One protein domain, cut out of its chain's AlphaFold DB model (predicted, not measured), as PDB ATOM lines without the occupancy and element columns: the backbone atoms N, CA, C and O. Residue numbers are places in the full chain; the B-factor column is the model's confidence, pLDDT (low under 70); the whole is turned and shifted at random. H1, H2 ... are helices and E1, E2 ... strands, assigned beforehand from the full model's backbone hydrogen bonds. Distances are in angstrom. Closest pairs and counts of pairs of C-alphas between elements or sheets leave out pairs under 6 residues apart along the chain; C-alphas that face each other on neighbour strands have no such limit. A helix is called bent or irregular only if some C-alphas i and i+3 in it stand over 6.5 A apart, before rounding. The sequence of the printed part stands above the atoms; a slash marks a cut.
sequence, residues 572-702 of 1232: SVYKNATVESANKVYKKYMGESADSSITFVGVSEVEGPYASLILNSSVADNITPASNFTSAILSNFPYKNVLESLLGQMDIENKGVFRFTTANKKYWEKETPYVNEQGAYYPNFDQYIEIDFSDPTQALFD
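This is residues 572 to 702 of the 1232 residues of an uncharacterized protein of Bacillus sp. GeD10 (UniProt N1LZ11). A small sheet of three parallel strands, E1, E2 and E3, lies near the middle; at its E1 side H1 and H2 run side by side and only graze the sheet, while H3 packs on the last residues of H1. On the E3 side a long loop, residues 662 to 688, swings away from the sheet and folds back into E3, and the short H4 follows. The printed part has 131 residues with four named helices and three named strands, in the order H1 E1 H2 H3 E2 E3 H4; the sheet order is E1 E2 E3. The class is mixed, helices and strands, with 57 residues, under half, in named elements. The whole is compact, with a radius of gyration of the C-alphas of 14.6 A and spans of 42 by 35 by 25 A.

Find C-alpha 572 at (34.203, -36.386, -40.949); from there H1 runs through residues 572 to 593, 28.2 A long, with a kink of 59 degrees near residue 587. It is irregular: C-alphas 589 and 592 are 9.3 A apart. E1, residues 601 to 605, begins at (28.756, -41.738, -28.660) and is 11.3 A long. H2 is residues 625 to 634, 14.1 A, and H3 residues 640 to 647, 10.2 A. E2, residues 658 to 661, and E3, residues 689 to 692, are each 9.7 A long. H4, residues 696 to 699, ends at (18.575, -29.721, -30.400).

Begin at the sheet, where E2 is the inner strand. E1 and E2 are parallel at 28 degrees, with N 602 and O 658 at 2.8 A. E2 and E3 are parallel at 28 degrees, with N 659 and O 689 at 2.7 A. E1, H2, H3 and E2 form a strand-helix-strand unit, two parallel neighbour strands with helices between them in the chain. Residues 680 to 681 pair antiparallel with residues 690 to 691 of E3. H1 grazes the sheet with residues 572 to 586, H2 with residues 626 to 630. H1 and H2 touch, the same way at a shallow tilt of 21 degrees; their closest C-alphas, of Ala 582 and Ser 627, are 4.3 A apart. H1 touches H3 with residues 590 to 593 alone, closest at the C-alphas of Met 590 and Lys 640, 6.5 A. H2 and H3 are apart. H4 is only just not on the sheet, with 4 pairs of C-alphas within 10 A. In H2 and H3 every O i to N i+4 pair is within hydrogen-bond range, in H1 16 of 18; H4 is too short for such a pair.

Look at Glu 592 and Lys 670 for the two C-alphas farthest apart, 43.0 A. The printed part has no cut. The links E1 to H2, 19 residues, and E2 to E3, 27 residues, are long. The mean pLDDT of the printed part is 83.5; residues 617 to 622, 670 to 678, 684 and 697 to 702 are under 70.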
ATOM      1  N   SER A 572      33.617 -35.215 -41.604       89.81
ATOM      2  CA  SER A 572      34.203 -36.386 -40.949       89.81
ATOM      3  C   SER A 572      35.239 -36.000 -39.889       89.81
ATOM      4  O   SER A 572      35.353 -36.694 -38.885       89.81
ATOM      5  N   VAL A 573      35.964 -34.883 -40.056       90.69
ATOM      6  CA  VAL A 573      36.901 -34.373 -39.035       90.69
ATOM      7  C   VAL A 573      36.148 -33.989 -37.760       90.69
ATOM      8  O   VAL A 573      36.546 -34.385 -36.666       90.69
ATOM      9  N   TYR A 574      35.024 -33.286 -37.903       90.44
ATOM     10  CA  TYR A 574      34.165 -32.873 -36.791       90.44
ATOM     11  C   TYR A 574      33.491 -34.079 -36.122       90.44
ATOM     12  O   TYR A 574      33.469 -34.178 -34.892       90.44
ATOM     13  N   LYS A 575      33.004 -35.045 -36.915       93.06
ATOM     14  CA  LYS A 575      32.452 -36.318 -36.424       93.06
ATOM     15  C   LYS A 575      33.498 -37.100 -35.620       93.06
ATOM     16  O   LYS A 575      33.241 -37.430 -34.463       93.06
ATOM     17  N   ASN A 576      34.697 -37.302 -36.166       92.38
ATOM     18  CA  ASN A 576      35.780 -38.027 -35.494       92.38
ATOM     19  C   ASN A 576      36.219 -37.334 -34.198       92.38
ATOM     20  O   ASN A 576      36.290 -37.989 -33.163       92.38
ATOM     21  N   ALA A 577      36.420 -36.013 -34.214       90.75
ATOM     22  CA  ALA A 577      36.773 -35.255 -33.012       90.75
ATOM     23  C   ALA A 577      35.694 -35.361 -31.918       90.75
ATOM     24  O   ALA A 577      36.001 -35.436 -30.726       90.75
ATOM     25  N   THR A 578      34.418 -35.413 -32.311       92.69
ATOM     26  CA  THR A 578      33.293 -35.598 -31.384       92.69
ATOM     27  C   THR A 578      33.331 -36.983 -30.742       92.69
ATOM     28  O   THR A 578      33.304 -37.079 -29.512       92.69
ATOM     29  N   VAL A 579      33.490 -38.040 -31.548       93.88
ATOM     30  CA  VAL A 579      33.640 -39.426 -31.066       93.88
ATOM     31  C   VAL A 579      34.850 -39.559 -30.143       93.88
ATOM     32  O   VAL A 579      34.741 -40.108 -29.047       93.88
ATOM     33  N   GLU A 580      36.001 -39.013 -30.536       92.56
ATOM     34  CA  GLU A 580      37.227 -39.032 -29.737       92.56
ATOM     35  C   GLU A 580      37.046 -38.319 -28.395       92.56
ATOM     36  O   GLU A 580      37.473 -38.841 -27.363       92.56
ATOM     37  N   SER A 581      36.372 -37.164 -28.377       92.56
ATOM     38  CA  SER A 581      36.110 -36.413 -27.143       92.56
ATOM     39  C   SER A 581      35.225 -37.192 -26.161       92.56
ATOM     40  O   SER A 581      35.548 -37.271 -24.973       92.56
ATOM     41  N   ALA A 582      34.163 -37.841 -26.649       93.88
ATOM     42  CA  ALA A 582      33.298 -38.701 -25.846       93.88
ATOM     43  C   ALA A 582      34.056 -39.938 -25.342       93.88
ATOM     44  O   ALA A 582      34.087 -40.214 -24.139       93.88
ATOM     45  N   ASN A 583      34.767 -40.631 -26.236       93.31
ATOM     46  CA  ASN A 583      35.557 -41.813 -25.898       93.31
ATOM     47  C   ASN A 583      36.689 -41.496 -24.910       93.31
ATOM     48  O   ASN A 583      37.027 -42.336 -24.079       93.31
ATOM     49  N   LYS A 584      37.263 -40.288 -24.940       93.69
ATOM     50  CA  LYS A 584      38.252 -39.834 -23.953       93.69
ATOM     51  C   LYS A 584      37.643 -39.718 -22.555       93.69
ATOM     52  O   LYS A 584      38.281 -40.148 -21.593       93.69
ATOM     53  N   VAL A 585      36.425 -39.181 -22.426       94.56
ATOM     54  CA  VAL A 585      35.702 -39.130 -21.139       94.56
ATOM     55  C   VAL A 585      35.362 -40.537 -20.657       94.56
ATOM     56  O   VAL A 585      35.660 -40.865 -19.510       94.56
ATOM     57  N   TYR A 586      34.834 -41.385 -21.540       94.88
ATOM     58  CA  TYR A 586      34.540 -42.788 -21.245       94.88
ATOM     59  C   TYR A 586      35.781 -43.556 -20.761       94.88
ATOM     60  O   TYR A 586      35.766 -44.137 -19.676       94.88
ATOM     61  N   LYS A 587      36.898 -43.487 -21.495       94.25
ATOM     62  CA  LYS A 587      38.158 -44.151 -21.118       94.25
ATOM     63  C   LYS A 587      38.718 -43.616 -19.804       94.25
ATOM     64  O   LYS A 587      39.151 -44.395 -18.961       94.25
ATOM     65  N   LYS A 588      38.670 -42.295 -19.590       94.75
ATOM     66  CA  LYS A 588      39.084 -41.678 -18.320       94.75
ATOM     67  C   LYS A 588      38.247 -42.194 -17.150       94.75
ATOM     68  O   LYS A 588      38.787 -42.422 -16.071       94.75
ATOM     69  N   TYR A 589      36.946 -42.361 -17.359       94.75
ATOM     70  CA  TYR A 589      36.033 -42.869 -16.350       94.75
ATOM     71  C   TYR A 589      36.280 -44.350 -16.037       94.75
ATOM     72  O   TYR A 589      36.433 -44.722 -14.872       94.75
ATOM     73  N   MET A 590      36.372 -45.191 -17.067       93.62
ATOM     74  CA  MET A 590      36.547 -46.637 -16.924       93.62
ATOM     75  C   MET A 590      37.948 -47.037 -16.446       93.62
ATOM     76  O   MET A 590      38.084 -48.023 -15.727       93.62
ATOM     77  N   GLY A 591      38.979 -46.245 -16.750       92.62
ATOM     78  CA  GLY A 591      40.361 -46.566 -16.399       92.62
ATOM     79  C   GLY A 591      40.878 -47.761 -17.201       92.62
ATOM     80  O   GLY A 591      40.677 -47.829 -18.410       92.62
ATOM     81  N   GLU A 592      41.543 -48.706 -16.535       86.12
ATOM     82  CA  GLU A 592      42.100 -49.906 -17.181       86.12
ATOM     83  C   GLU A 592      41.026 -50.872 -17.710       86.12
ATOM     84  O   GLU A 592      41.316 -51.656 -18.609       86.12
ATOM     85  N   SER A 593      39.790 -50.781 -17.206       82.50
ATOM     86  CA  SER A 593      38.641 -51.583 -17.656       82.50
ATOM     87  C   SER A 593      37.949 -51.020 -18.904       82.50
ATOM     88  O   SER A 593      36.869 -51.473 -19.270       82.50
ATOM     89  N   ALA A 594      38.488 -49.963 -19.519       89.19
ATOM     90  CA  ALA A 594      37.891 -49.384 -20.715       89.19
ATOM     91  C   ALA A 594      38.120 -50.301 -21.924       89.19
ATOM     92  O   ALA A 594      39.261 -50.461 -22.365       89.19
ATOM     93  N   ASP A 595      37.049 -50.827 -22.515       87.62
ATOM     94  CA  ASP A 595      37.153 -51.501 -23.804       87.62
ATOM     95  C   ASP A 595      37.411 -50.451 -24.892       87.62
ATOM     96  O   ASP A 595      36.611 -49.548 -25.150       87.62
ATOM     97  N   SER A 596      38.582 -50.541 -25.521       86.69
ATOM     98  CA  SER A 596      39.001 -49.594 -26.551       86.69
ATOM     99  C   SER A 596      38.203 -49.688 -27.852       86.69
ATOM    100  O   SER A 596      38.293 -48.750 -28.647       86.69
ATOM    101  N   SER A 597      37.472 -50.788 -28.057       88.12
ATOM    102  CA  SER A 597      36.642 -51.033 -29.236       88.12
ATOM    103  C   SER A 597      35.259 -50.391 -29.147       88.12
ATOM    104  O   SER A 597      34.646 -50.178 -30.186       88.12
ATOM    105  N   ILE A 598      34.803 -50.032 -27.943       90.56
ATOM    106  CA  ILE A 598      33.488 -49.428 -27.732       90.56
ATOM    107  C   ILE A 598      33.510 -47.969 -28.176       90.56
ATOM    108  O   ILE A 598      34.327 -47.162 -27.711       90.56
ATOM    109  N   THR A 599      32.547 -47.610 -29.020       94.38
ATOM    110  CA  THR A 599      32.223 -46.220 -29.305       94.38
ATOM    111  C   THR A 599      31.101 -45.791 -28.367       94.38
ATOM    112  O   THR A 599      29.978 -46.278 -28.446       94.38
ATOM    113  N   PHE A 600      31.376 -44.871 -27.438       94.88
ATOM    114  CA  PHE A 600      30.357 -44.470 -26.463       94.88
ATOM    115  C   PHE A 600      29.265 -43.605 -27.109       94.88
ATOM    116  O   PHE A 600      28.080 -43.904 -26.975       94.88
ATOM    117  N   VAL A 601      29.665 -42.567 -27.853       96.19
ATOM    118  CA  VAL A 601      28.756 -41.738 -28.660       96.19
ATOM    119  C   VAL A 601      29.087 -41.904 -30.137       96.19
ATOM    120  O   VAL A 601      30.198 -41.597 -30.561       96.19
ATOM    121  N   GLY A 602      28.109 -42.350 -30.914       95.69
ATOM    122  CA  GLY A 602      28.132 -42.368 -32.368       95.69
ATOM    123  C   GLY A 602      27.444 -41.146 -32.956       95.69
ATOM    124  O   GLY A 602      26.393 -40.737 -32.475       95.69
ATOM    125  N   VAL A 603      28.019 -40.570 -34.010       94.81
ATOM    126  CA  VAL A 603      27.507 -39.346 -34.665       94.81
ATOM    127  C   VAL A 603      27.426 -39.483 -36.187       94.81
ATOM    128  O   VAL A 603      27.458 -38.493 -36.918       94.81
ATOM    129  N   SER A 604      27.362 -40.717 -36.694       91.75
ATOM    130  CA  SER A 604      27.301 -40.978 -38.136       91.75
ATOM    131  C   SER A 604      26.092 -40.306 -38.789       91.75
ATOM    132  O   SER A 604      26.240 -39.776 -39.885       91.75
ATOM    133  N   GLU A 605      24.957 -40.248 -38.087       91.19
ATOM    134  CA  GLU A 605      23.704 -39.640 -38.555       91.19
ATOM    135  C   GLU A 605      23.512 -38.170 -38.144       91.19
ATOM    136  O   GLU A 605      22.419 -37.624 -38.290       91.19
ATOM    137  N   VAL A 606      24.547 -37.510 -37.615       92.31
ATOM    138  CA  VAL A 606      24.485 -36.072 -37.331       92.31
ATOM    139  C   VAL A 606      24.887 -35.299 -38.582       92.31
ATOM    140  O   VAL A 606      26.069 -35.199 -38.912       92.31
ATOM    141  N   GLU A 607      23.884 -34.784 -39.283       91.25
ATOM    142  CA  GLU A 607      24.000 -34.039 -40.542       91.25
ATOM    143  C   GLU A 607      23.026 -32.854 -40.551       91.25
ATOM    144  O   GLU A 607      22.293 -32.616 -39.585       91.25
ATOM    145  N   GLY A 608      23.015 -32.087 -41.636       89.06
ATOM    146  CA  GLY A 608      22.049 -31.016 -41.805       89.06
ATOM    147  C   GLY A 608      22.464 -29.688 -41.150       89.06
ATOM    148  O   GLY A 608      23.585 -29.520 -40.651       89.06
ATOM    149  N   PRO A 609      21.546 -28.706 -41.147       87.44
ATOM    150  CA  PRO A 609      21.895 -27.298 -40.980       87.44
ATOM    151  C   PRO A 609      22.378 -26.917 -39.576       87.44
ATOM    152  O   PRO A 609      22.934 -25.843 -39.388       87.44
ATOM    153  N   TYR A 610      22.189 -27.775 -38.577       87.56
ATOM    154  CA  TYR A 610      22.630 -27.541 -37.198       87.56
ATOM    155  C   TYR A 610      23.585 -28.620 -36.679       87.56
ATOM    156  O   TYR A 610      23.849 -28.673 -35.477       87.56
ATOM    157  N   ALA A 611      24.153 -29.452 -37.560       90.19
ATOM    158  CA  ALA A 611      25.098 -30.498 -37.167       90.19
ATOM    159  C   ALA A 611      26.281 -29.947 -36.354       90.19
ATOM    160  O   ALA A 611      26.697 -30.562 -35.372       90.19
ATOM    161  N   SER A 612      26.783 -28.753 -36.689       90.12
ATOM    162  CA  SER A 612      27.922 -28.150 -35.985       90.12
ATOM    163  C   SER A 612      27.643 -27.797 -34.520       90.12
ATOM    164  O   SER A 612      28.585 -27.538 -33.787       90.12
ATOM    165  N   LEU A 613      26.378 -27.730 -34.095       86.75
ATOM    166  CA  LEU A 613      26.013 -27.485 -32.690       86.75
ATOM    167  C   LEU A 613      26.136 -28.736 -31.829       86.75
ATOM    168  O   LEU A 613      26.196 -28.644 -30.607       86.75
ATOM    169  N   ILE A 614      26.127 -29.899 -32.471       88.00
ATOM    170  CA  ILE A 614      26.216 -31.211 -31.833       88.00
ATOM    171  C   ILE A 614      27.652 -31.723 -31.948       88.00
ATOM    172  O   ILE A 614      28.184 -32.325 -31.012       88.00
ATOM    173  N   LEU A 615      28.277 -31.463 -33.098       89.44
ATOM    174  CA  LEU A 615      29.653 -31.821 -33.393       89.44
ATOM    175  C   LEU A 615      30.640 -30.809 -32.804       89.44
ATOM    176  O   LEU A 615      30.325 -29.649 -32.567       89.44
ATOM    177  N   ASN A 616      31.869 -31.258 -32.577       76.75
ATOM    178  CA  ASN A 616      32.923 -30.439 -32.005       76.75
ATOM    179  C   ASN A 616      33.400 -29.356 -32.981       76.75
ATOM    180  O   ASN A 616      34.204 -29.646 -33.863       76.75
ATOM    181  N   SER A 617      32.960 -28.112 -32.795       66.81
ATOM    182  CA  SER A 617      33.317 -26.962 -33.635       66.81
ATOM    183  C   SER A 617      34.813 -26.617 -33.646       66.81
ATOM    184  O   SER A 617      35.280 -25.972 -34.587       66.81
ATOM    185  N   SER A 618      35.576 -27.081 -32.651       65.94
ATOM    186  CA  SER A 618      37.001 -26.802 -32.483       65.94
ATOM    187  C   SER A 618      37.760 -28.069 -32.102       65.94
ATOM    188  O   SER A 618      37.640 -28.593 -30.998       65.94
ATOM    189  N   VAL A 619      38.639 -28.537 -32.992       59.53
ATOM    190  CA  VAL A 619      39.521 -29.692 -32.724       59.53
ATOM    191  C   VAL A 619      40.414 -29.456 -31.490       59.53
ATOM    192  O   VAL A 619      40.896 -30.408 -30.880       59.53
ATOM    193  N   ALA A 620      40.630 -28.195 -31.098       59.62
ATOM    194  CA  ALA A 620      41.434 -27.829 -29.936       59.62
ATOM    195  C   ALA A 620      40.670 -27.923 -28.601       59.62
ATOM    196  O   ALA A 620      41.301 -28.098 -27.553       59.62
ATOM    197  N   ASP A 621      39.338 -27.829 -28.618       63.59
ATOM    198  CA  ASP A 621      38.541 -27.805 -27.397       63.59
ATOM    199  C   ASP A 621      38.234 -29.224 -26.912       63.59
ATOM    200  O   ASP A 621      37.660 -30.065 -27.601       63.59
ATOM    201  N   ASN A 622      38.652 -29.505 -25.675       63.06
ATOM    202  CA  ASN A 622      38.485 -30.813 -25.039       63.06
ATOM    203  C   ASN A 622      37.064 -31.049 -24.491       63.06
ATOM    204  O   ASN A 622      36.818 -32.113 -23.921       63.06
ATOM    205  N   ILE A 623      36.168 -30.062 -24.595       75.00
ATOM    206  CA  ILE A 623      34.816 -30.107 -24.035       75.00
ATOM    207  C   ILE A 623      33.816 -29.861 -25.162       75.00
ATOM    208  O   ILE A 623      33.775 -28.784 -25.744       75.00
ATOM    209  N   THR A 624      33.007 -30.872 -25.450       79.75
ATOM    210  CA  THR A 624      32.007 -30.910 -26.518       79.75
ATOM    211  C   THR A 624      30.638 -31.277 -25.932       79.75
ATOM    212  O   THR A 624      30.569 -31.826 -24.823       79.75
ATOM    213  N   PRO A 625      29.528 -31.050 -26.655       86.44
ATOM    214  CA  PRO A 625      28.217 -31.565 -26.256       86.44
ATOM    215  C   PRO A 625      28.241 -33.077 -25.997       86.44
ATOM    216  O   PRO A 625      27.705 -33.543 -24.994       86.44
ATOM    217  N   ALA A 626      28.942 -33.847 -26.837       90.31
ATOM    218  CA  ALA A 626      29.090 -35.291 -26.661       90.31
ATOM    219  C   ALA A 626      29.922 -35.665 -25.423       90.31
ATOM    220  O   ALA A 626      29.581 -36.621 -24.724       90.31
ATOM    221  N   SER A 627      30.985 -34.920 -25.096       90.50
ATOM    222  CA  SER A 627      31.776 -35.171 -23.886       90.50
ATOM    223  C   SER A 627      31.007 -34.795 -22.617       90.50
ATOM    224  O   SER A 627      31.081 -35.519 -21.627       90.50
ATOM    225  N   ASN A 628      30.239 -33.699 -22.650       89.94
ATOM    226  CA  ASN A 628      29.356 -33.280 -21.557       89.94
ATOM    227  C   ASN A 628      28.238 -34.299 -21.337       89.94
ATOM    228  O   ASN A 628      28.009 -34.720 -20.206       89.94
ATOM    229  N   PHE A 629      27.609 -34.759 -22.422       92.81
ATOM    230  CA  PHE A 629      26.633 -35.842 -22.394       92.81
ATOM    231  C   PHE A 629      27.246 -37.102 -21.781       92.81
ATOM    232  O   PHE A 629      26.726 -37.619 -20.798       92.81
ATOM    233  N   THR A 630      28.402 -37.546 -22.284       94.44
ATOM    234  CA  THR A 630      29.105 -38.736 -21.775       94.44
ATOM    235  C   THR A 630      29.434 -38.600 -20.291       94.44
ATOM    236  O   THR A 630      29.177 -39.515 -19.513       94.44
ATOM    237  N   SER A 631      29.947 -37.441 -19.868       92.81
ATOM    238  CA  SER A 631      30.240 -37.171 -18.461       92.81
ATOM    239  C   SER A 631      28.986 -37.225 -17.593       92.81
ATOM    240  O   SER A 631      29.068 -37.703 -16.468       92.81
ATOM    241  N   ALA A 632      27.846 -36.745 -18.093       91.88
ATOM    242  CA  ALA A 632      26.580 -36.750 -17.371       91.88
ATOM    243  C   ALA A 632      25.901 -38.131 -17.351       91.88
ATOM    244  O   ALA A 632      25.201 -38.443 -16.392       91.88
ATOM    245  N   ILE A 633      26.087 -38.977 -18.370       93.56
ATOM    246  CA  ILE A 633      25.629 -40.376 -18.322       93.56
ATOM    247  C   ILE A 633      26.450 -41.172 -17.301       93.56
ATOM    248  O   ILE A 633      25.894 -41.939 -16.523       93.56
ATOM    249  N   LEU A 634      27.773 -40.990 -17.307       93.31
ATOM    250  CA  LEU A 634      28.701 -41.780 -16.492       93.31
ATOM    251  C   LEU A 634      28.850 -41.264 -15.055       93.31
ATOM    252  O   LEU A 634      29.323 -41.990 -14.176       93.31
ATOM    253  N   SER A 635      28.489 -40.009 -14.790       86.06
ATOM    254  CA  SER A 635      28.620 -39.417 -13.460       86.06
ATOM    255  C   SER A 635      27.921 -40.261 -12.402       86.06
ATOM    256  O   SER A 635      26.800 -40.712 -12.601       86.06
ATOM    257  N   ASN A 636      28.568 -40.427 -11.250       86.31
ATOM    258  CA  ASN A 636      27.969 -41.039 -10.063       86.31
ATOM    259  C   ASN A 636      27.519 -42.507 -10.222       86.31
ATOM    260  O   ASN A 636      26.768 -42.986  -9.379       86.31
ATOM    261  N   PHE A 637      27.991 -43.244 -11.241       92.38
ATOM    262  CA  PHE A 637      27.720 -44.683 -11.417       92.38
ATOM    263  C   PHE A 637      28.847 -45.583 -10.842       92.38
ATOM    264  O   PHE A 637      29.802 -45.928 -11.525       92.38
ATOM    265  N   PRO A 638      28.801 -46.033  -9.578       90.75
ATOM    266  CA  PRO A 638      29.970 -46.666  -8.953       90.75
ATOM    267  C   PRO A 638      30.325 -48.062  -9.513       90.75
ATOM    268  O   PRO A 638      31.436 -48.539  -9.292       90.75
ATOM    269  N   TYR A 639      29.424 -48.718 -10.253       92.12
ATOM    270  CA  TYR A 639      29.540 -50.128 -10.649       92.12
ATOM    271  C   TYR A 639      30.174 -50.319 -12.036       92.12
ATOM    272  O   TYR A 639      29.522 -50.753 -12.987       92.12
ATOM    273  N   LYS A 640      31.465 -49.991 -12.173       92.12
ATOM    274  CA  LYS A 640      32.167 -50.026 -13.473       92.12
ATOM    275  C   LYS A 640      32.096 -51.381 -14.181       92.12
ATOM    276  O   LYS A 640      31.954 -51.400 -15.395       92.12
ATOM    277  N   ASN A 641      32.150 -52.502 -13.462       88.81
ATOM    278  CA  ASN A 641      32.123 -53.829 -14.088       88.81
ATOM    279  C   ASN A 641      30.738 -54.178 -14.655       88.81
ATOM    280  O   ASN A 641      30.637 -54.779 -15.725       88.81
ATOM    281  N   VAL A 642      29.668 -53.728 -13.993       91.56
ATOM    282  CA  VAL A 642      28.302 -53.808 -14.535       91.56
ATOM    283  C   VAL A 642      28.193 -52.970 -15.803       91.56
ATOM    284  O   VAL A 642      27.663 -53.439 -16.810       91.56
ATOM    285  N   LEU A 643      28.741 -51.754 -15.766       91.75
ATOM    286  CA  LEU A 643      28.753 -50.852 -16.908       91.75
ATOM    287  C   LEU A 643      29.532 -51.449 -18.091       91.75
ATOM    288  O   LEU A 643      29.019 -51.459 -19.199       91.75
ATOM    289  N   GLU A 644      30.724 -51.999 -17.864       89.62
ATOM    290  CA  GLU A 644      31.522 -52.692 -18.882       89.62
ATOM    291  C   GLU A 644      30.746 -53.853 -19.519       89.62
ATOM    292  O   GLU A 644      30.659 -53.941 -20.742       89.62
ATOM    293  N   SER A 645      30.108 -54.705 -18.703       87.62
ATOM    294  CA  SER A 645      29.315 -55.830 -19.211       87.62
ATOM    295  C   SER A 645      28.084 -55.383 -19.999       87.62
ATOM    296  O   SER A 645      27.691 -56.087 -20.931       87.62
ATOM    297  N   LEU A 646      27.446 -54.275 -19.614       91.38
ATOM    298  CA  LEU A 646      26.331 -53.697 -20.358       91.38
ATOM    299  C   LEU A 646      26.828 -53.114 -21.681       91.38
ATOM    300  O   LEU A 646      26.312 -53.480 -22.728       91.38
ATOM    301  N   LEU A 647      27.854 -52.261 -21.646       91.25
ATOM    302  CA  LEU A 647      28.364 -51.586 -22.835       91.25
ATOM    303  C   LEU A 647      28.930 -52.572 -23.861       91.25
ATOM    304  O   LEU A 647      28.730 -52.340 -25.038       91.25
ATOM    305  N   GLY A 648      29.551 -53.685 -23.449       84.81
ATOM    306  CA  GLY A 648      29.991 -54.741 -24.375       84.81
ATOM    307  C   GLY A 648      28.853 -55.599 -24.951       84.81
ATOM    308  O   GLY A 648      29.048 -56.328 -25.920       84.81
ATOM    309  N   GLN A 649      27.655 -55.536 -24.355       85.62
ATOM    310  CA  GLN A 649      26.414 -56.051 -24.951       85.62
ATOM    311  C   GLN A 649      25.692 -54.986 -25.773       85.62
ATOM    312  O   GLN A 649      24.701 -55.293 -26.418       85.62
ATOM    313  N   MET A 650      26.142 -53.740 -25.711       83.06
ATOM    314  CA  MET A 650      25.659 -52.656 -26.544       83.06
ATOM    315  C   MET A 650      26.696 -52.407 -27.644       83.06
ATOM    316  O   MET A 650      27.805 -52.929 -27.602       83.06
ATOM    317  N   ASP A 651      26.332 -51.657 -28.677       83.62
ATOM    318  CA  ASP A 651      27.270 -51.291 -29.750       83.62
ATOM    319  C   ASP A 651      27.866 -52.465 -30.568       83.62
ATOM    320  O   ASP A 651      29.019 -52.428 -30.994       83.62
ATOM    321  N   ILE A 652      27.062 -53.495 -30.875       78.94
ATOM    322  CA  ILE A 652      27.496 -54.662 -31.684       78.94
ATOM    323  C   ILE A 652      28.149 -54.253 -33.021       78.94
ATOM    324  O   ILE A 652      29.022 -54.944 -33.544       78.94
ATOM    325  N   GLU A 653      27.705 -53.139 -33.602       82.00
ATOM    326  CA  GLU A 653      28.163 -52.658 -34.909       82.00
ATOM    327  C   GLU A 653      29.313 -51.638 -34.831       82.00
ATOM    328  O   GLU A 653      29.725 -51.136 -35.878       82.00
ATOM    329  N   ASN A 654      29.798 -51.299 -33.630       84.62
ATOM    330  CA  ASN A 654      30.759 -50.215 -33.398       84.62
ATOM    331  C   ASN A 654      30.327 -48.881 -34.047       84.62
ATOM    332  O   ASN A 654      31.092 -48.198 -34.731       84.62
ATOM    333  N   LYS A 655      29.045 -48.546 -33.891       86.69
ATOM    334  CA  LYS A 655      28.424 -47.307 -34.379       86.69
ATOM    335  C   LYS A 655      28.041 -46.358 -33.250       86.69
ATOM    336  O   LYS A 655      27.465 -45.316 -33.542       86.69
ATOM    337  N   GLY A 656      28.311 -46.700 -31.996       91.56
ATOM    338  CA  GLY A 656      27.885 -45.940 -30.832       91.56
ATOM    339  C   GLY A 656      26.868 -46.687 -29.978       91.56
ATOM    340  O   GLY A 656      25.822 -47.101 -30.488       91.56
ATOM    341  N   VAL A 657      27.127 -46.751 -28.668       94.12
ATOM    342  CA  VAL A 657      26.123 -47.096 -27.645       94.12
ATOM    343  C   VAL A 657      25.009 -46.053 -27.648       94.12
ATOM    344  O   VAL A 657      23.836 -46.411 -27.704       94.12
ATOM    345  N   PHE A 658      25.379 -44.771 -27.633       95.38
ATOM    346  CA  PHE A 658      24.471 -43.644 -27.821       95.38
ATOM    347  C   PHE A 658      24.648 -43.083 -29.229       95.38
ATOM    348  O   PHE A 658      25.693 -42.523 -29.544       95.38
ATOM    349  N   ARG A 659      23.646 -43.221 -30.093       94.56
ATOM    350  CA  ARG A 659      23.677 -42.734 -31.475       94.56
ATOM    351  C   ARG A 659      22.954 -41.402 -31.551       94.56
ATOM    352  O   ARG A 659      21.743 -41.340 -31.380       94.56
ATOM    353  N   PHE A 660      23.701 -40.332 -31.765       94.25
ATOM    354  CA  PHE A 660      23.117 -39.021 -32.004       94.25
ATOM    355  C   PHE A 660      22.647 -38.958 -33.452       94.25
ATOM    356  O   PHE A 660      23.382 -39.338 -34.367       94.25
ATOM    357  N   THR A 661      21.435 -38.457 -33.652       91.69
ATOM    358  CA  THR A 661      20.863 -38.257 -34.981       91.69
ATOM    359  C   THR A 661      20.188 -36.900 -35.056       91.69
ATOM    360  O   THR A 661      19.572 -36.449 -34.094       91.69
ATOM    361  N   THR A 662      20.326 -36.224 -36.189       90.81
ATOM    362  CA  THR A 662      19.549 -35.015 -36.522       90.81
ATOM    363  C   THR A 662      18.375 -35.335 -37.438       90.81
ATOM    364  O   THR A 662      17.571 -34.466 -37.761       90.81
ATOM    365  N   ALA A 663      18.236 -36.597 -37.839       88.75
ATOM    366  CA  ALA A 663      17.129 -37.041 -38.652       88.75
ATOM    367  C   ALA A 663      16.011 -37.578 -37.747       88.75
ATOM    368  O   ALA A 663      16.227 -38.408 -36.868       88.75
ATOM    369  N   ASN A 664      14.785 -37.145 -37.997       85.06
ATOM    370  CA  ASN A 664      13.594 -37.642 -37.339       85.06
ATOM    371  C   ASN A 664      13.098 -38.922 -38.020       85.06
ATOM    372  O   ASN A 664      12.430 -38.871 -39.059       85.06
ATOM    373  N   LYS A 665      13.362 -40.078 -37.405       78.81
ATOM    374  CA  LYS A 665      12.990 -41.388 -37.964       78.81
ATOM    375  C   LYS A 665      11.519 -41.518 -38.380       78.81
ATOM    376  O   LYS A 665      11.234 -42.300 -39.292       78.81
ATOM    377  N   LYS A 666      10.605 -40.708 -37.812       73.06
ATOM    378  CA  LYS A 666       9.159 -40.743 -38.116       73.06
ATOM    379  C   LYS A 666       8.853 -40.583 -39.604       73.06
ATOM    380  O   LYS A 666       7.766 -40.937 -40.054       73.06
ATOM    381  N   TYR A 667       9.781 -40.006 -40.365       71.94
ATOM    382  CA  TYR A 667       9.604 -39.806 -41.793       71.94
ATOM    383  C   TYR A 667       9.795 -41.087 -42.608       71.94
ATOM    384  O   TYR A 667       9.052 -41.278 -43.572       71.94
ATOM    385  N   TRP A 668      10.744 -41.965 -42.257       70.81
ATOM    386  CA  TRP A 668      11.105 -43.120 -43.100       70.81
ATOM    387  C   TRP A 668      10.870 -44.493 -42.455       70.81
ATOM    388  O   TRP A 668      10.777 -45.477 -43.188       70.81
ATOM    389  N   GLU A 669      10.694 -44.588 -41.134       73.00
ATOM    390  CA  GLU A 669      10.297 -45.831 -40.459       73.00
ATOM    391  C   GLU A 669       8.781 -45.832 -40.201       73.00
ATOM    392  O   GLU A 669       8.286 -45.304 -39.211       73.00
ATOM    393  N   LYS A 670       8.011 -46.409 -41.135       57.06
ATOM    394  CA  LYS A 670       6.534 -46.451 -41.070       57.06
ATOM    395  C   LYS A 670       5.963 -47.420 -40.025       57.06
ATOM    396  O   LYS A 670       4.766 -47.357 -39.761       57.06
ATOM    397  N   GLU A 671       6.775 -48.328 -39.481       55.22
ATOM    398  CA  GLU A 671       6.302 -49.507 -38.733       55.22
ATOM    399  C   GLU A 671       6.697 -49.532 -37.250       55.22
ATOM    400  O   GLU A 671       6.259 -50.416 -36.518       55.22
ATOM    401  N   THR A 672       7.480 -48.570 -36.764       53.84
ATOM    402  CA  THR A 672       7.773 -48.466 -35.333       53.84
ATOM    403  C   THR A 672       6.621 -47.719 -34.647       53.84
ATOM    404  O   THR A 672       6.372 -46.556 -34.966       53.84
ATOM    405  N   PRO A 673       5.856 -48.346 -33.725       51.94
ATOM    406  CA  PRO A 673       4.866 -47.628 -32.933       51.94
ATOM    407  C   PRO A 673       5.610 -46.602 -32.079       51.94
ATOM    408  O   PRO A 673       6.200 -46.938 -31.054       51.94
ATOM    409  N   TYR A 674       5.630 -45.353 -32.549       51.22
ATOM    410  CA  TYR A 674       6.269 -44.229 -31.880       51.22
ATOM    411  C   TYR A 674       5.587 -43.978 -30.539       51.22
ATOM    412  O   TYR A 674       4.629 -43.211 -30.425       51.22
ATOM    413  N   VAL A 675       6.111 -44.604 -29.489       50.22
ATOM    414  CA  VAL A 675       6.020 -44.022 -28.160       50.22
ATOM    415  C   VAL A 675       6.942 -42.809 -28.218       50.22
ATOM    416  O   VAL A 675       8.158 -42.955 -28.245       50.22
ATOM    417  N   ASN A 676       6.344 -41.624 -28.351       47.91
ATOM    418  CA  ASN A 676       6.992 -40.315 -28.246       47.91
ATOM    419  C   ASN A 676       7.656 -40.176 -26.856       47.91
ATOM    420  O   ASN A 676       7.146 -39.482 -25.976       47.91
ATOM    421  N   GLU A 677       8.763 -40.869 -26.618       57.50
ATOM    422  CA  GLU A 677       9.690 -40.515 -25.551       57.50
ATOM    423  C   GLU A 677      10.475 -39.289 -26.048       57.50
ATOM    424  O   GLU A 677      10.824 -39.186 -27.222       57.50
ATOM    425  N   GLN A 678      10.596 -38.278 -25.189       68.75
ATOM    426  CA  GLN A 678      10.892 -36.878 -25.517       68.75
ATOM    427  C   GLN A 678      12.316 -36.670 -26.077       68.75
ATOM    428  O   GLN A 678      13.161 -36.080 -25.422       68.75
ATOM    429  N   GLY A 679      12.596 -37.135 -27.295       76.50
ATOM    430  CA  GLY A 679      13.878 -36.922 -27.971       76.50
ATOM    431  C   GLY A 679      14.926 -38.020 -27.750       76.50
ATOM    432  O   GLY A 679      16.120 -37.758 -27.892       76.50
ATOM    433  N   ALA A 680      14.518 -39.241 -27.397       86.81
ATOM    434  CA  ALA A 680      15.402 -40.405 -27.377       86.81
ATOM    435  C   ALA A 680      14.608 -41.705 -27.587       86.81
ATOM    436  O   ALA A 680      13.412 -41.756 -27.300       86.81
ATOM    437  N   TYR A 681      15.263 -42.754 -28.085       86.88
ATOM    438  CA  TYR A 681      14.627 -44.032 -28.399       86.88
ATOM    439  C   TYR A 681      15.561 -45.220 -28.136       86.88
ATOM    440  O   TYR A 681      16.739 -45.183 -28.473       86.88
ATOM    441  N   TYR A 682      15.033 -46.297 -27.549       85.56
ATOM    442  CA  TYR A 682      15.755 -47.559 -27.360       85.56
ATOM    443  C   TYR A 682      15.052 -48.694 -28.123       85.56
ATOM    444  O   TYR A 682      14.044 -49.222 -27.638       85.56
ATOM    445  N   PRO A 683      15.542 -49.087 -29.313       77.44
ATOM    446  CA  PRO A 683      15.061 -50.278 -30.000       77.44
ATOM    447  C   PRO A 683      15.474 -51.529 -29.219       77.44
ATOM    448  O   PRO A 683      16.650 -51.882 -29.165       77.44
ATOM    449  N   ASN A 684      14.497 -52.248 -28.656       69.62
ATOM    450  CA  ASN A 684      14.735 -53.459 -27.856       69.62
ATOM    451  C   ASN A 684      15.601 -54.528 -28.559       69.62
ATOM    452  O   ASN A 684      16.195 -55.363 -27.879       69.62
ATOM    453  N   PHE A 685      15.661 -54.526 -29.896       70.62
ATOM    454  CA  PHE A 685      16.395 -55.518 -30.685       70.62
ATOM    455  C   PHE A 685      17.809 -55.089 -31.091       70.62
ATOM    456  O   PHE A 685      18.657 -55.964 -31.260       70.62
ATOM    457  N   ASP A 686      18.091 -53.788 -31.205       71.56
ATOM    458  CA  ASP A 686      19.321 -53.329 -31.866       71.56
ATOM    459  C   ASP A 686      20.448 -52.927 -30.896       71.56
ATOM    460  O   ASP A 686      21.545 -52.586 -31.333       71.56
ATOM    461  N   GLN A 687      20.212 -53.002 -29.579       86.75
ATOM    462  CA  GLN A 687      21.236 -52.830 -28.531       86.75
ATOM    463  C   GLN A 687      22.021 -51.499 -28.611       86.75
ATOM    464  O   GLN A 687      23.217 -51.436 -28.323       86.75
ATOM    465  N   TYR A 688      21.343 -50.411 -28.974       92.50
ATOM    466  CA  TYR A 688      21.848 -49.037 -28.886       92.50
ATOM    467  C   TYR A 688      20.735 -48.103 -28.407       92.50
ATOM    468  O   TYR A 688      19.562 -48.454 -28.467       92.50
ATOM    469  N   ILE A 689      21.099 -46.912 -27.944       92.19
ATOM    470  CA  ILE A 689      20.173 -45.835 -27.586       92.19
ATOM    471  C   ILE A 689      20.335 -44.729 -28.612       92.19
ATOM    472  O   ILE A 689      21.427 -44.209 -28.804       92.19
ATOM    473  N   GLU A 690      19.258 -44.350 -29.271       91.56
ATOM    474  CA  GLU A 690      19.232 -43.185 -30.136       91.56
ATOM    475  C   GLU A 690      18.886 -41.938 -29.333       91.56
ATOM    476  O   GLU A 690      17.958 -41.947 -28.528       91.56
ATOM    477  N   ILE A 691      19.621 -40.859 -29.571       92.12
ATOM    478  CA  ILE A 691      19.331 -39.541 -29.024       92.12
ATOM    479  C   ILE A 691      18.966 -38.636 -30.196       92.12
ATOM    480  O   ILE A 691      19.784 -38.398 -31.086       92.12
ATOM    481  N   ASP A 692      17.732 -38.145 -30.183       87.81
ATOM    482  CA  ASP A 692      17.134 -37.368 -31.260       87.81
ATOM    483  C   ASP A 692      17.419 -35.865 -31.067       87.81
ATOM    484  O   ASP A 692      17.104 -35.233 -30.046       87.81
ATOM    485  N   PHE A 693      18.065 -35.288 -32.073       87.69
ATOM    486  CA  PHE A 693      18.345 -33.864 -32.212       87.69
ATOM    487  C   PHE A 693      17.579 -33.232 -33.380       87.69
ATOM    488  O   PHE A 693      17.869 -32.097 -33.730       87.69
ATOM    489  N   SER A 694      16.603 -33.928 -33.963       83.56
ATOM    490  CA  SER A 694      15.921 -33.524 -35.195       83.56
ATOM    491  C   SER A 694      15.088 -32.251 -35.106       83.56
ATOM    492  O   SER A 694      14.861 -31.583 -36.115       83.56
ATOM    493  N   ASP A 695      14.623 -31.906 -33.908       81.00
ATOM    494  CA  ASP A 695      13.959 -30.636 -33.649       81.00
ATOM    495  C   ASP A 695      15.015 -29.604 -33.228       81.00
ATOM    496  O   ASP A 695      15.440 -29.653 -32.080       81.00
ATOM    497  N   PRO A 696      15.427 -28.648 -34.076       70.31
ATOM    498  CA  PRO A 696      16.417 -27.620 -33.742       70.31
ATOM    499  C   PRO A 696      16.020 -26.732 -32.555       70.31
ATOM    500  O   PRO A 696      16.899 -26.223 -31.857       70.31
ATOM    501  N   THR A 697      14.719 -26.583 -32.265       69.62
ATOM    502  CA  THR A 697      14.259 -25.883 -31.052       69.62
ATOM    503  C   THR A 697      14.644 -26.656 -29.792       69.62
ATOM    504  O   THR A 697      14.895 -26.046 -28.751       69.62
ATOM    505  N   GLN A 698      14.738 -27.989 -29.905       63.78
ATOM    506  CA  GLN A 698      15.112 -28.909 -28.837       63.78
ATOM    507  C   GLN A 698      16.548 -29.434 -28.926       63.78
ATOM    508  O   GLN A 698      17.121 -29.828 -27.914       63.78
ATOM    509  N   ALA A 699      17.170 -29.418 -30.108       54.03
ATOM    510  CA  ALA A 699      18.575 -29.721 -30.400       54.03
ATOM    511  C   ALA A 699      19.511 -28.945 -29.483       54.03
ATOM    512  O   ALA A 699      20.582 -29.425 -29.132       54.03
ATOM    513  N   LEU A 700      19.049 -27.786 -29.036       56.06
ATOM    514  CA  LEU A 700      19.800 -26.842 -28.239       56.06
ATOM    515  C   LEU A 700      19.429 -26.863 -26.753       56.06
ATOM    516  O   LEU A 700      20.113 -26.212 -25.969       56.06
ATOM    517  N   PHE A 701      18.403 -27.622 -26.338       56.78
ATOM    518  CA  PHE A 701      18.132 -27.803 -24.911       56.78
ATOM    519  C   PHE A 701      19.333 -28.435 -24.202       56.78
ATOM    520  O   PHE A 701      20.060 -29.252 -24.772       56.78
ATOM    521  N   ASP A 702      19.492 -28.016 -22.942       68.75
ATOM    522  CA  ASP A 702      20.532 -28.408 -21.996       68.75
ATOM    523  C   ASP A 702      20.980 -29.857 -22.220       68.75
ATOM    524  O   ASP A 702      20.180 -30.796 -22.154       68.75
TER     525      ASP A 702